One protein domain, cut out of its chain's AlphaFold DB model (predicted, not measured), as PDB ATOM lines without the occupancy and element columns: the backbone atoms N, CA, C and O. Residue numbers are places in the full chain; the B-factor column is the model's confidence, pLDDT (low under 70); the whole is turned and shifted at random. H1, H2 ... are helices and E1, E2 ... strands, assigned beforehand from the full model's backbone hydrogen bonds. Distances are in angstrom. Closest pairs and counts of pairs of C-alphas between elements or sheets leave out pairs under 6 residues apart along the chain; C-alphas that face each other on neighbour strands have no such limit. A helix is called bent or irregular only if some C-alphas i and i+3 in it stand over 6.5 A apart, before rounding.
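What this domain is: This is residues 3 to 83 of the 84 residues of an uncharacterized protein of Aerococcus urinaeequi (UniProt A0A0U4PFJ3). A ribbon of two parallel strands, E1 and E2, has helix H1 packed along it, and the longer helix H2 passes on the far side of H1, meeting it near H1's first turns. E2 runs on into a small hairpin, E3 and E4, at one end of this flat body, and the short H3 folds back on the last part of H2. The printed part has 81 residues with three named helices and four named strands, in the order E1 H1 E2 E3 E4 H2 H3; the class is mixed, helices and strands. The two sheets are E1 with E2, parallel, and E3 with E4, antiparallel. The whole is loose, with a radius of gyration of the C-alphas of 14.9 A and spans of 42 by 34 by 14 A.

Where its parts are: E1 is residues 8 to 14, 20.1 A long, and begins at C-alpha 8, (179.884, 183.181, 143.712). H1 is residues 15 to 29, 20.6 A long; it is irregular, with C-alphas 16 and 19 at 7.1 A. E2 is residues 35 to 41, 19.4 A long. E3, residues 43 to 45, and E4, residues 48 to 50, follow. H2 is residues 57 to 74, 25.9 A long, and begins at C-alpha 57, (197.543, 192.550, 173.985). H3 is residues 78 to 81 and ends at C-alpha 81, (179.879, 202.266, 167.462).

How they stand to each other: E1 and E2 are parallel, with 22 degrees between their directions; N 9 and O 35 are 2.9 A apart and N 37 and O 9 are 2.9 A apart, within hydrogen-bond range. E1, H1 and E2 form a strand-helix-strand unit, two parallel neighbour strands with a helix between them along the chain, and its crossover is right-handed. The closest C-alphas of H1 and E2 are those of Asp 15 and Ala 40, 4.7 A apart. E2 runs on into E3 across a break of 1 residue, at 18 degrees. E3 and E4 are a hairpin, antiparallel at 128 degrees, with N 45 and O 48 within hydrogen-bond range at 2.9 A. H1 touches H2 with residues 16 to 20 alone, at a shallow tilt of 20 degrees, the same way; the closest C-alphas, of Tyr 16 and Gly 63, are 4.9 A apart. H2 touches H3 with residues 68 to 73 alone, the closest C-alphas being those of Lys 69 and Val 81, 5.5 A apart. H2 is apart from E1, E2 and E3. Every O i to N i+4 pair of H2 is within hydrogen-bond range, 9 of 11 are in H1, and H3 is too short for such a pair.

The domain as a whole: The two C-alphas farthest apart are those of Gly 5 and Ser 57, 43.6 A. The printed part has no cut. No link is long; E4 to H2, with 6 residues between them, is short and the others are tight. The mean pLDDT of the printed part is 92.7, and residue 83 alone is under 70.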
ATOM      1  N   ASP A   3     176.898 191.760 136.909       93.38
ATOM      2  CA  ASP A   3     177.258 192.359 135.603       93.38
ATOM      3  C   ASP A   3     178.491 191.720 134.941       93.38
ATOM      4  O   ASP A   3     178.693 191.845 133.737       93.38
ATOM      5  N   LEU A   4     179.324 191.032 135.730       92.88
ATOM      6  CA  LEU A   4     180.506 190.302 135.264       92.88
ATOM      7  C   LEU A   4     180.213 188.809 135.033       92.88
ATOM      8  O   LEU A   4     181.128 188.057 134.710       92.88
ATOM      9  N   GLY A   5     178.963 188.372 135.213       94.88
ATOM     10  CA  GLY A   5     178.548 186.975 135.084       94.88
ATOM     11  C   GLY A   5     178.963 186.071 136.249       94.88
ATOM     12  O   GLY A   5     178.927 184.855 136.096       94.88
ATOM     13  N   TYR A   6     179.370 186.631 137.394       95.00
ATOM     14  CA  TYR A   6     179.733 185.849 138.581       95.00
ATOM     15  C   TYR A   6     178.516 185.564 139.458       95.00
ATOM     16  O   TYR A   6     177.719 186.465 139.718       95.00
ATOM     17  N   ASP A   7     178.433 184.338 139.960       96.12
ATOM     18  CA  ASP A   7     177.390 183.829 140.857       96.12
ATOM     19  C   ASP A   7     177.903 183.533 142.278       96.12
ATOM     20  O   ASP A   7     177.111 183.306 143.191       96.12
ATOM     21  N   SER A   8     179.217 183.586 142.480       96.56
ATOM     22  CA  SER A   8     179.884 183.181 143.712       96.56
ATOM     23  C   SER A   8     181.090 184.064 144.029       96.56
ATOM     24  O   SER A   8     181.666 184.712 143.148       96.56
ATOM     25  N   ALA A   9     181.470 184.123 145.307       96.38
ATOM     26  CA  ALA A   9     182.656 184.844 145.756       96.38
ATOM     27  C   ALA A   9     183.257 184.261 147.039       96.38
ATOM     28  O   ALA A   9     182.545 183.825 147.944       96.38
ATOM     29  N   ILE A  10     184.586 184.350 147.144       97.62
ATOM     30  CA  ILE A  10     185.308 184.139 148.400       97.62
ATOM     31  C   ILE A  10     185.536 185.504 149.051       97.62
ATOM     32  O   ILE A  10     186.216 186.371 148.499       97.62
ATOM     33  N   ILE A  11     184.968 185.690 150.237       97.56
ATOM     34  CA  ILE A  11     185.119 186.883 151.058       97.56
ATOM     35  C   ILE A  11     186.217 186.623 152.084       97.56
ATOM     36  O   ILE A  11     186.083 185.765 152.956       97.56
ATOM     37  N   THR A  12     187.299 187.392 151.987       97.06
ATOM     38  CA  THR A  12     188.429 187.306 152.913       97.06
ATOM     39  C   THR A  12     188.482 188.535 153.808       97.06
ATOM     40  O   THR A  12     188.210 189.658 153.382       97.06
ATOM     41  N   SER A  13     188.784 188.323 155.084       95.94
ATOM     42  CA  SER A  13     188.922 189.381 156.087       95.94
ATOM     43  C   SER A  13     189.732 188.844 157.259       95.94
ATOM     44  O   SER A  13     189.814 187.627 157.431       95.94
ATOM     45  N   SER A  14     190.302 189.722 158.085       93.88
ATOM     46  CA  SER A  14     190.954 189.275 159.319       93.88
ATOM     47  C   SER A  14     189.967 188.509 160.198       93.88
ATOM     48  O   SER A  14     188.790 188.871 160.287       93.88
ATOM     49  N   ASP A  15     190.450 187.473 160.875       94.19
ATOM     50  CA  ASP A  15     189.669 186.622 161.777       94.19
ATOM     51  C   ASP A  15     188.804 187.412 162.779       94.19
ATOM     52  O   ASP A  15     187.624 187.104 162.963       94.19
ATOM     53  N   TYR A  16     189.330 188.501 163.343       93.62
ATOM     54  CA  TYR A  16     188.595 189.363 164.272       93.62
ATOM     55  C   TYR A  16     187.546 190.290 163.627       93.62
ATOM     56  O   TYR A  16     186.662 190.784 164.325       93.62
ATOM     57  N   HIS A  17     187.598 190.515 162.312       95.69
ATOM     58  CA  HIS A  17     186.574 191.255 161.563       95.69
ATOM     59  C   HIS A  17     185.523 190.330 160.933       95.69
ATOM     60  O   HIS A  17     184.408 190.774 160.643       95.69
ATOM     61  N   MET A  18     185.849 189.046 160.743       96.62
ATOM     62  CA  MET A  18     185.067 188.120 159.924       96.62
ATOM     63  C   MET A  18     183.610 187.978 160.378       96.62
ATOM     64  O   MET A  18     182.708 187.914 159.545       96.62
ATOM     65  N   LEU A  19     183.344 187.999 161.686       95.12
ATOM     66  CA  LEU A  19     181.977 187.910 162.208       95.12
ATOM     67  C   LEU A  19     181.095 189.072 161.714       95.12
ATOM     68  O   LEU A  19     179.966 188.863 161.263       95.12
ATOM     69  N   ARG A  20     181.625 190.300 161.761       95.19
ATOM     70  CA  ARG A  20     180.925 191.501 161.287       95.19
ATOM     71  C   ARG A  20     180.840 191.520 159.765       95.19
ATOM     72  O   ARG A  20     179.763 191.798 159.242       95.19
ATOM     73  N   THR A  21     181.920 191.154 159.073       96.62
ATOM     74  CA  THR A  21     181.946 190.995 157.612       96.62
ATOM     75  C   THR A  21     180.840 190.047 157.150       96.62
ATOM     76  O   THR A  21     179.974 190.462 156.384       96.62
ATOM     77  N   LYS A  22     180.801 188.817 157.675       97.25
ATOM     78  CA  LYS A  22     179.783 187.822 157.323       97.25
ATOM     79  C   LYS A  22     178.376 188.357 157.537       97.25
ATOM     80  O   LYS A  22     177.555 188.296 156.634       97.25
ATOM     81  N   MET A  23     178.098 188.947 158.696       96.25
ATOM     82  CA  MET A  23     176.772 189.500 158.976       96.25
ATOM     83  C   MET A  23     176.344 190.567 157.957       96.25
ATOM     84  O   MET A  23     175.195 190.546 157.513       96.25
ATOM     85  N   ILE A  24     177.245 191.476 157.566       95.19
ATOM     86  CA  ILE A  24     176.950 192.524 156.577       95.19
ATOM     87  C   ILE A  24     176.682 191.903 155.203       95.19
ATOM     88  O   ILE A  24     175.655 192.210 154.596       95.19
ATOM     89  N   TYR A  25     177.571 191.024 154.734       96.44
ATOM     90  CA  TYR A  25     177.433 190.383 153.427       96.44
ATOM     91  C   TYR A  25     176.170 189.530 153.353       96.44
ATOM     92  O   TYR A  25     175.386 189.724 152.434       96.44
ATOM     93  N   GLU A  26     175.890 188.696 154.356       96.38
ATOM     94  CA  GLU A  26     174.646 187.923 154.429       96.38
ATOM     95  C   GLU A  26     173.407 188.820 154.412       96.38
ATOM     96  O   GLU A  26     172.424 188.525 153.739       96.38
ATOM     97  N   ARG A  27     173.433 189.947 155.133       94.94
ATOM     98  CA  ARG A  27     172.304 190.884 155.170       94.94
ATOM     99  C   ARG A  27     172.022 191.484 153.794       94.94
ATOM    100  O   ARG A  27     170.856 191.569 153.423       94.94
ATOM    101  N   GLN A  28     173.059 191.878 153.057       93.88
ATOM    102  CA  GLN A  28     172.908 192.438 151.712       93.88
ATOM    103  C   GLN A  28     172.578 191.358 150.675       93.88
ATOM    104  O   GLN A  28     171.729 191.566 149.812       93.88
ATOM    105  N   ASN A  29     173.196 190.181 150.790       95.94
ATOM    106  CA  ASN A  29     173.081 189.089 149.827       95.94
ATOM    107  C   ASN A  29     171.687 188.443 149.781       95.94
ATOM    108  O   ASN A  29     171.348 187.804 148.787       95.94
ATOM    109  N   ARG A  30     170.830 188.675 150.787       93.19
ATOM    110  CA  ARG A  30     169.410 188.257 150.784       93.19
ATOM    111  C   ARG A  30     168.643 188.675 149.530       93.19
ATOM    112  O   ARG A  30     167.649 188.039 149.198       93.19
ATOM    113  N   HIS A  31     169.077 189.744 148.867       91.06
ATOM    114  CA  HIS A  31     168.433 190.273 147.668       91.06
ATOM    115  C   HIS A  31     169.084 189.813 146.359       91.06
ATOM    116  O   HIS A  31     168.516 190.058 145.299       91.06
ATOM    117  N   TYR A  32     170.250 189.164 146.420       91.56
ATOM    118  CA  TYR A  32     171.063 188.863 145.241       91.56
ATOM    119  C   TYR A  32     171.322 187.368 145.033       91.56
ATOM    120  O   TYR A  32     171.428 186.940 143.890       91.56
ATOM    121  N   GLY A  33     171.388 186.574 146.107       93.31
ATOM    122  CA  GLY A  33     171.510 185.117 146.009       93.31
ATOM    123  C   GLY A  33     172.870 184.614 145.518       93.31
ATOM    124  O   GLY A  33     172.919 183.537 144.933       93.31
ATOM    125  N   PHE A  34     173.957 185.359 145.743       96.62
ATOM    126  CA  PHE A  34     175.309 184.869 145.453       96.62
ATOM    127  C   PHE A  34     175.708 183.746 146.420       96.62
ATOM    128  O   PHE A  34     175.345 183.789 147.598       96.62
ATOM    129  N   ASP A  35     176.508 182.787 145.958       97.50
ATOM    130  CA  ASP A  35     177.155 181.801 146.827       97.50
ATOM    131  C   ASP A  35     178.419 182.403 147.462       97.50
ATOM    132  O   ASP A  35     179.397 182.728 146.782       97.50
ATOM    133  N   LEU A  36     178.379 182.621 148.777       97.69
ATOM    134  CA  LEU A  36     179.435 183.312 149.512       97.69
ATOM    135  C   LEU A  36     180.188 182.338 150.418       97.69
ATOM    136  O   LEU A  36     179.647 181.816 151.394       97.69
ATOM    137  N   THR A  37     181.477 182.170 150.139       98.06
ATOM    138  CA  THR A  37     182.416 181.461 151.015       98.06
ATOM    139  C   THR A  37     183.206 182.476 151.836       98.06
ATOM    140  O   THR A  37     183.676 183.474 151.296       98.06
ATOM    141  N   TYR A  38     183.362 182.246 153.139       97.88
ATOM    142  CA  TYR A  38     184.044 183.174 154.047       97.88
ATOM    143  C   TYR A  38     185.319 182.550 154.591       97.88
ATOM    144  O   TYR A  38     185.251 181.551 155.301       97.88
ATOM    145  N   GLU A  39     186.454 183.187 154.324       97.31
ATOM    146  CA  GLU A  39     187.771 182.680 154.708       97.31
ATOM    147  C   GLU A  39     188.521 183.706 155.553       97.31
ATOM    148  O   GLU A  39     188.849 184.810 155.106       97.31
ATOM    149  N   ALA A  40     188.748 183.360 156.818       96.19
ATOM    150  CA  ALA A  40     189.439 184.228 157.758       96.19
ATOM    151  C   ALA A  40     190.949 184.207 157.500       96.19
ATOM    152  O   ALA A  40     191.562 183.144 157.419       96.19
ATOM    153  N   SER A  41     191.559 185.389 157.429       93.75
ATOM    154  CA  SER A  41     193.009 185.535 157.432       93.75
ATOM    155  C   SER A  41     193.519 185.752 158.855       93.75
ATOM    156  O   SER A  41     192.985 186.556 159.623       93.75
ATOM    157  N   TYR A  42     194.571 185.019 159.203       92.88
ATOM    158  CA  TYR A  42     195.247 185.118 160.492       92.88
ATOM    159  C   TYR A  42     196.480 186.007 160.367       92.88
ATOM    160  O   TYR A  42     197.061 186.133 159.287       92.88
ATOM    161  N   ARG A  43     196.895 186.635 161.472       87.88
ATOM    162  CA  ARG A  43     198.178 187.344 161.494       87.88
ATOM    163  C   ARG A  43     199.307 186.354 161.702       87.88
ATOM    164  O   ARG A  43     199.213 185.492 162.570       87.88
ATOM    165  N   GLU A  44     200.399 186.547 160.977       91.81
ATOM    166  CA  GLU A  44     201.652 185.872 161.283       91.81
ATOM    167  C   GLU A  44     202.398 186.637 162.387       91.81
ATOM    168  O   GLU A  44     202.625 187.845 162.277       91.81
ATOM    169  N   ILE A  45     202.754 185.937 163.464       88.56
ATOM    170  CA  ILE A  45     203.614 186.426 164.545       88.56
ATOM    171  C   ILE A  45     204.645 185.336 164.828       88.56
ATOM    172  O   ILE A  45     204.284 184.185 165.071       88.56
ATOM    173  N   ASP A  46     205.927 185.692 164.753       89.62
ATOM    174  CA  ASP A  46     207.056 184.773 164.962       89.62
ATOM    175  C   ASP A  46     206.977 183.495 164.098       89.62
ATOM    176  O   ASP A  46     207.238 182.382 164.562       89.62
ATOM    177  N   GLY A  47     206.575 183.645 162.828       91.38
ATOM    178  CA  GLY A  47     206.454 182.543 161.864       91.38
ATOM    179  C   GLY A  47     205.271 181.602 162.113       91.38
ATOM    180  O   GLY A  47     205.224 180.509 161.547       91.38
ATOM    181  N   LYS A  48     204.320 181.987 162.974       90.62
ATOM    182  CA  LYS A  48     203.090 181.233 163.239       90.62
ATOM    183  C   LYS A  48     201.866 182.090 162.969       90.62
ATOM    184  O   LYS A  48     201.795 183.238 163.398       90.62
ATOM    185  N   ASN A  49     200.868 181.495 162.326       91.50
ATOM    186  CA  ASN A  49     199.540 182.084 162.251       91.50
ATOM    187  C   ASN A  49     198.899 182.045 163.636       91.50
ATOM    188  O   ASN A  49     198.756 180.972 164.222       91.50
ATOM    189  N   VAL A  50     198.527 183.212 164.147       92.81
ATOM    190  CA  VAL A  50     197.871 183.359 165.443       92.81
ATOM    191  C   VAL A  50     196.461 183.895 165.267       92.81
ATOM    192  O   VAL A  50     196.216 184.811 164.475       92.81
ATOM    193  N   GLN A  51     195.541 183.340 166.051       92.50
ATOM    194  CA  GLN A  51     194.213 183.913 166.193       92.50
ATOM    195  C   GLN A  51     194.287 185.210 167.000       92.50
ATOM    196  O   GLN A  51     195.170 185.413 167.845       92.50
ATOM    197  N   TRP A  52     193.325 186.099 166.786       92.75
ATOM    198  CA  TRP A  52     193.282 187.397 167.450       92.75
ATOM    199  C   TRP A  52     193.247 187.303 168.983       92.75
ATOM    200  O   TRP A  52     193.778 188.175 169.673       92.75
ATOM    201  N   ASN A  53     192.648 186.238 169.522       91.50
ATOM    202  CA  ASN A  53     192.540 185.951 170.953       91.50
ATOM    203  C   ASN A  53     193.778 185.237 171.526       91.50
ATOM    204  O   ASN A  53     193.886 185.091 172.743       91.50
ATOM    205  N   GLU A  54     194.714 184.815 170.682       92.00
ATOM    206  CA  GLU A  54     195.963 184.146 171.066       92.00
ATOM    207  C   GLU A  54     197.172 185.079 170.934       92.00
ATOM    208  O   GLU A  54     198.184 184.878 171.602       92.00
ATOM    209  N   GLY A  55     197.052 186.143 170.135       86.94
ATOM    210  CA  GLY A  55     198.118 187.116 169.928       86.94
ATOM    211  C   GLY A  55     198.359 188.105 171.086       86.94
ATOM    212  O   GLY A  55     197.755 188.020 172.164       86.94
ATOM    213  N   PRO A  56     199.259 189.081 170.869       90.25
ATOM    214  CA  PRO A  56     199.606 190.110 171.844       90.25
ATOM    215  C   PRO A  56     198.413 190.971 172.281       90.25
ATOM    216  O   PRO A  56     197.366 191.017 171.632       90.25
ATOM    217  N   SER A  57     198.594 191.725 173.369       91.50
ATOM    218  CA  SER A  57     197.543 192.550 173.985       91.50
ATOM    219  C   SER A  57     196.854 193.513 173.013       91.50
ATOM    220  O   SER A  57     195.636 193.665 173.083       91.50
ATOM    221  N   TYR A  58     197.593 194.115 172.075       88.19
ATOM    222  CA  TYR A  58     197.019 195.019 171.073       88.19
ATOM    223  C   TYR A  58     196.064 194.300 170.108       88.19
ATOM    224  O   TYR A  58     195.044 194.866 169.718       88.19
ATOM    225  N   LEU A  59     196.359 193.045 169.746       90.19
ATOM    226  CA  LEU A  59     195.531 192.257 168.834       90.19
ATOM    227  C   LEU A  59     194.238 191.825 169.530       90.19
ATOM    228  O   LEU A  59     193.149 191.991 168.982       90.19
ATOM    229  N   LYS A  60     194.358 191.393 170.791       93.62
ATOM    230  CA  LYS A  60     193.215 191.098 171.664       93.62
ATOM    231  C   LYS A  60     192.314 192.317 171.829       93.62
ATOM    232  O   LYS A  60     191.106 192.207 171.644       93.62
ATOM    233  N   ALA A  61     192.890 193.478 172.143       91.62
ATOM    234  CA  ALA A  61     192.143 194.724 172.302       91.62
ATOM    235  C   ALA A  61     191.378 195.097 171.022       91.62
ATOM    236  O   ALA A  61     190.193 195.430 171.091       91.62
ATOM    237  N   GLY A  62     192.026 194.967 169.857       90.81
ATOM    238  CA  GLY A  62     191.390 195.158 168.554       90.81
ATOM    239  C   GLY A  62     190.212 194.207 168.327       90.81
ATOM    240  O   GLY A  62     189.120 194.661 167.991       90.81
ATOM    241  N   GLY A  63     190.392 192.909 168.582       92.88
ATOM    242  CA  GLY A  63     189.319 191.927 168.410       92.88
ATOM    243  C   GLY A  63     188.149 192.111 169.377       92.88
ATOM    244  O   GLY A  63     186.991 192.067 168.962       92.88
ATOM    245  N   PHE A  64     188.410 192.440 170.645       92.81
ATOM    246  CA  PHE A  64     187.343 192.774 171.595       92.81
ATOM    247  C   PHE A  64     186.554 194.017 171.181       92.81
ATOM    248  O   PHE A  64     185.334 194.057 171.358       92.81
ATOM    249  N   ARG A  65     187.226 195.032 170.626       92.69
ATOM    250  CA  ARG A  65     186.546 196.206 170.078       92.69
ATOM    251  C   ARG A  65     185.628 195.813 168.923       92.69
ATOM    252  O   ARG A  65     184.478 196.239 168.905       92.69
ATOM    253  N   GLU A  66     186.081 194.954 168.018       94.00
ATOM    254  CA  GLU A  66     185.253 194.477 166.905       94.00
ATOM    255  C   GLU A  66     184.044 193.654 167.356       94.00
ATOM    256  O   GLU A  66     182.966 193.813 166.791       94.00
ATOM    257  N   ILE A  67     184.164 192.857 168.421       92.44
ATOM    258  CA  ILE A  67     183.011 192.161 169.017       92.44
ATOM    259  C   ILE A  67     181.977 193.163 169.552       92.44
ATOM    260  O   ILE A  67     180.774 192.969 169.369       92.44
ATOM    261  N   LYS A  68     182.413 194.260 170.185       91.69
ATOM    262  CA  LYS A  68     181.494 195.324 170.625       91.69
ATOM    263  C   LYS A  68     180.817 195.997 169.429       91.69
ATOM    264  O   LYS A  68     179.595 196.141 169.426       91.69
ATOM    265  N   LYS A  69     181.590 196.340 168.390       93.38
ATOM    266  CA  LYS A  69     181.056 196.921 167.148       93.38
ATOM    267  C   LYS A  69     180.072 195.971 166.463       93.38
ATOM    268  O   LYS A  69     179.035 196.421 165.991       93.38
ATOM    269  N   PHE A  70     180.331 194.663 166.471       94.19
ATOM    270  CA  PHE A  70     179.421 193.655 165.925       94.19
ATOM    271  C   PHE A  70     178.024 193.747 166.546       94.19
ATOM    272  O   PHE A  70     177.046 193.840 165.808       94.19
ATOM    273  N   TRP A  71     177.915 193.800 167.877       93.69
ATOM    274  CA  TRP A  71     176.615 193.950 168.537       93.69
ATOM    275  C   TRP A  71     175.933 195.280 168.208       93.69
ATOM    276  O   TRP A  71     174.729 195.296 167.955       93.69
ATOM    277  N   GLY A  72     176.696 196.373 168.110       94.12
ATOM    278  CA  GLY A  72     176.167 197.645 167.610       94.12
ATOM    279  C   GLY A  72     175.578 197.519 166.207       94.12
ATOM    280  O   GLY A  72     174.454 197.944 165.961       94.12
ATOM    281  N   TYR A  73     176.290 196.853 165.300       94.25
ATOM    282  CA  TYR A  73     175.841 196.614 163.929       94.25
ATOM    283  C   TYR A  73     174.622 195.679 163.845       94.25
ATOM    284  O   TYR A  73     173.743 195.877 162.999       94.25
ATOM    285  N   VAL A  74     174.544 194.667 164.715       93.69
ATOM    286  CA  VAL A  74     173.358 193.805 164.851       93.69
ATOM    287  C   VAL A  74     172.137 194.649 165.221       93.69
ATOM    288  O   VAL A  74     171.080 194.460 164.622       93.69
ATOM    289  N   LEU A  75     172.309 195.622 166.119       94.75
ATOM    290  CA  LEU A  75     171.272 196.550 166.581       94.75
ATOM    291  C   LEU A  75     171.096 197.799 165.697       94.75
ATOM    292  O   LEU A  75     170.349 198.697 166.071       94.75
ATOM    293  N   PHE A  76     171.746 197.862 164.529       92.25
ATOM    294  CA  PHE A  76     171.702 199.006 163.603       92.25
ATOM    295  C   PHE A  76     172.231 200.336 164.188       92.25
ATOM    296  O   PHE A  76     171.930 201.413 163.679       92.25
ATOM    297  N   LEU A  77     173.070 200.281 165.222       92.44
ATOM    298  CA  LEU A  77     173.663 201.438 165.906       92.44
ATOM    299  C   LEU A  77     174.970 201.912 165.247       92.44
ATOM    300  O   LEU A  77     175.924 202.253 165.941       92.44
ATOM    301  N   TYR A  78     175.042 201.910 163.913       86.75
ATOM    302  CA  TYR A  78     176.285 202.135 163.154       86.75
ATOM    303  C   TYR A  78     176.990 203.441 163.528       86.75
ATOM    304  O   TYR A  78     178.186 203.447 163.795       86.75
ATOM    305  N   HIS A  79     176.224 204.528 163.638       85.31
ATOM    306  CA  HIS A  79     176.750 205.847 163.987       85.31
ATOM    307  C   HIS A  79     177.284 205.938 165.419       85.31
ATOM    308  O   HIS A  79     178.076 206.818 165.702       85.31
ATOM    309  N   TRP A  80     176.873 205.041 166.318       83.00
ATOM    310  CA  TRP A  80     177.276 205.092 167.723       83.00
ATOM    311  C   TRP A  80     178.510 204.238 168.026       83.00
ATOM    312  O   TRP A  80     179.235 204.504 168.978       83.00
ATOM    313  N   VAL A  81     178.752 203.188 167.235       83.56
ATOM    314  CA  VAL A  81     179.879 202.266 167.462       83.56
ATOM    315  C   VAL A  81     181.094 202.534 166.580       83.56
ATOM    316  O   VAL A  81     182.157 201.970 166.845       83.56
ATOM    317  N   ASP A  82     180.949 203.376 165.556       76.25
ATOM    318  CA  ASP A  82     182.043 203.793 164.672       76.25
ATOM    319  C   ASP A  82     182.599 205.194 164.996       76.25
ATOM    320  O   ASP A  82     183.554 205.616 164.348       76.25
ATOM    321  N   GLU A  83     182.063 205.891 166.006       60.19
ATOM    322  CA  GLU A  83     182.683 207.098 166.571       60.19
ATOM    323  C   GLU A  83     183.938 206.710 167.382       60.19
ATOM    324  O   GLU A  83     183.851 206.295 168.539       60.19
TER     325      GLU A  83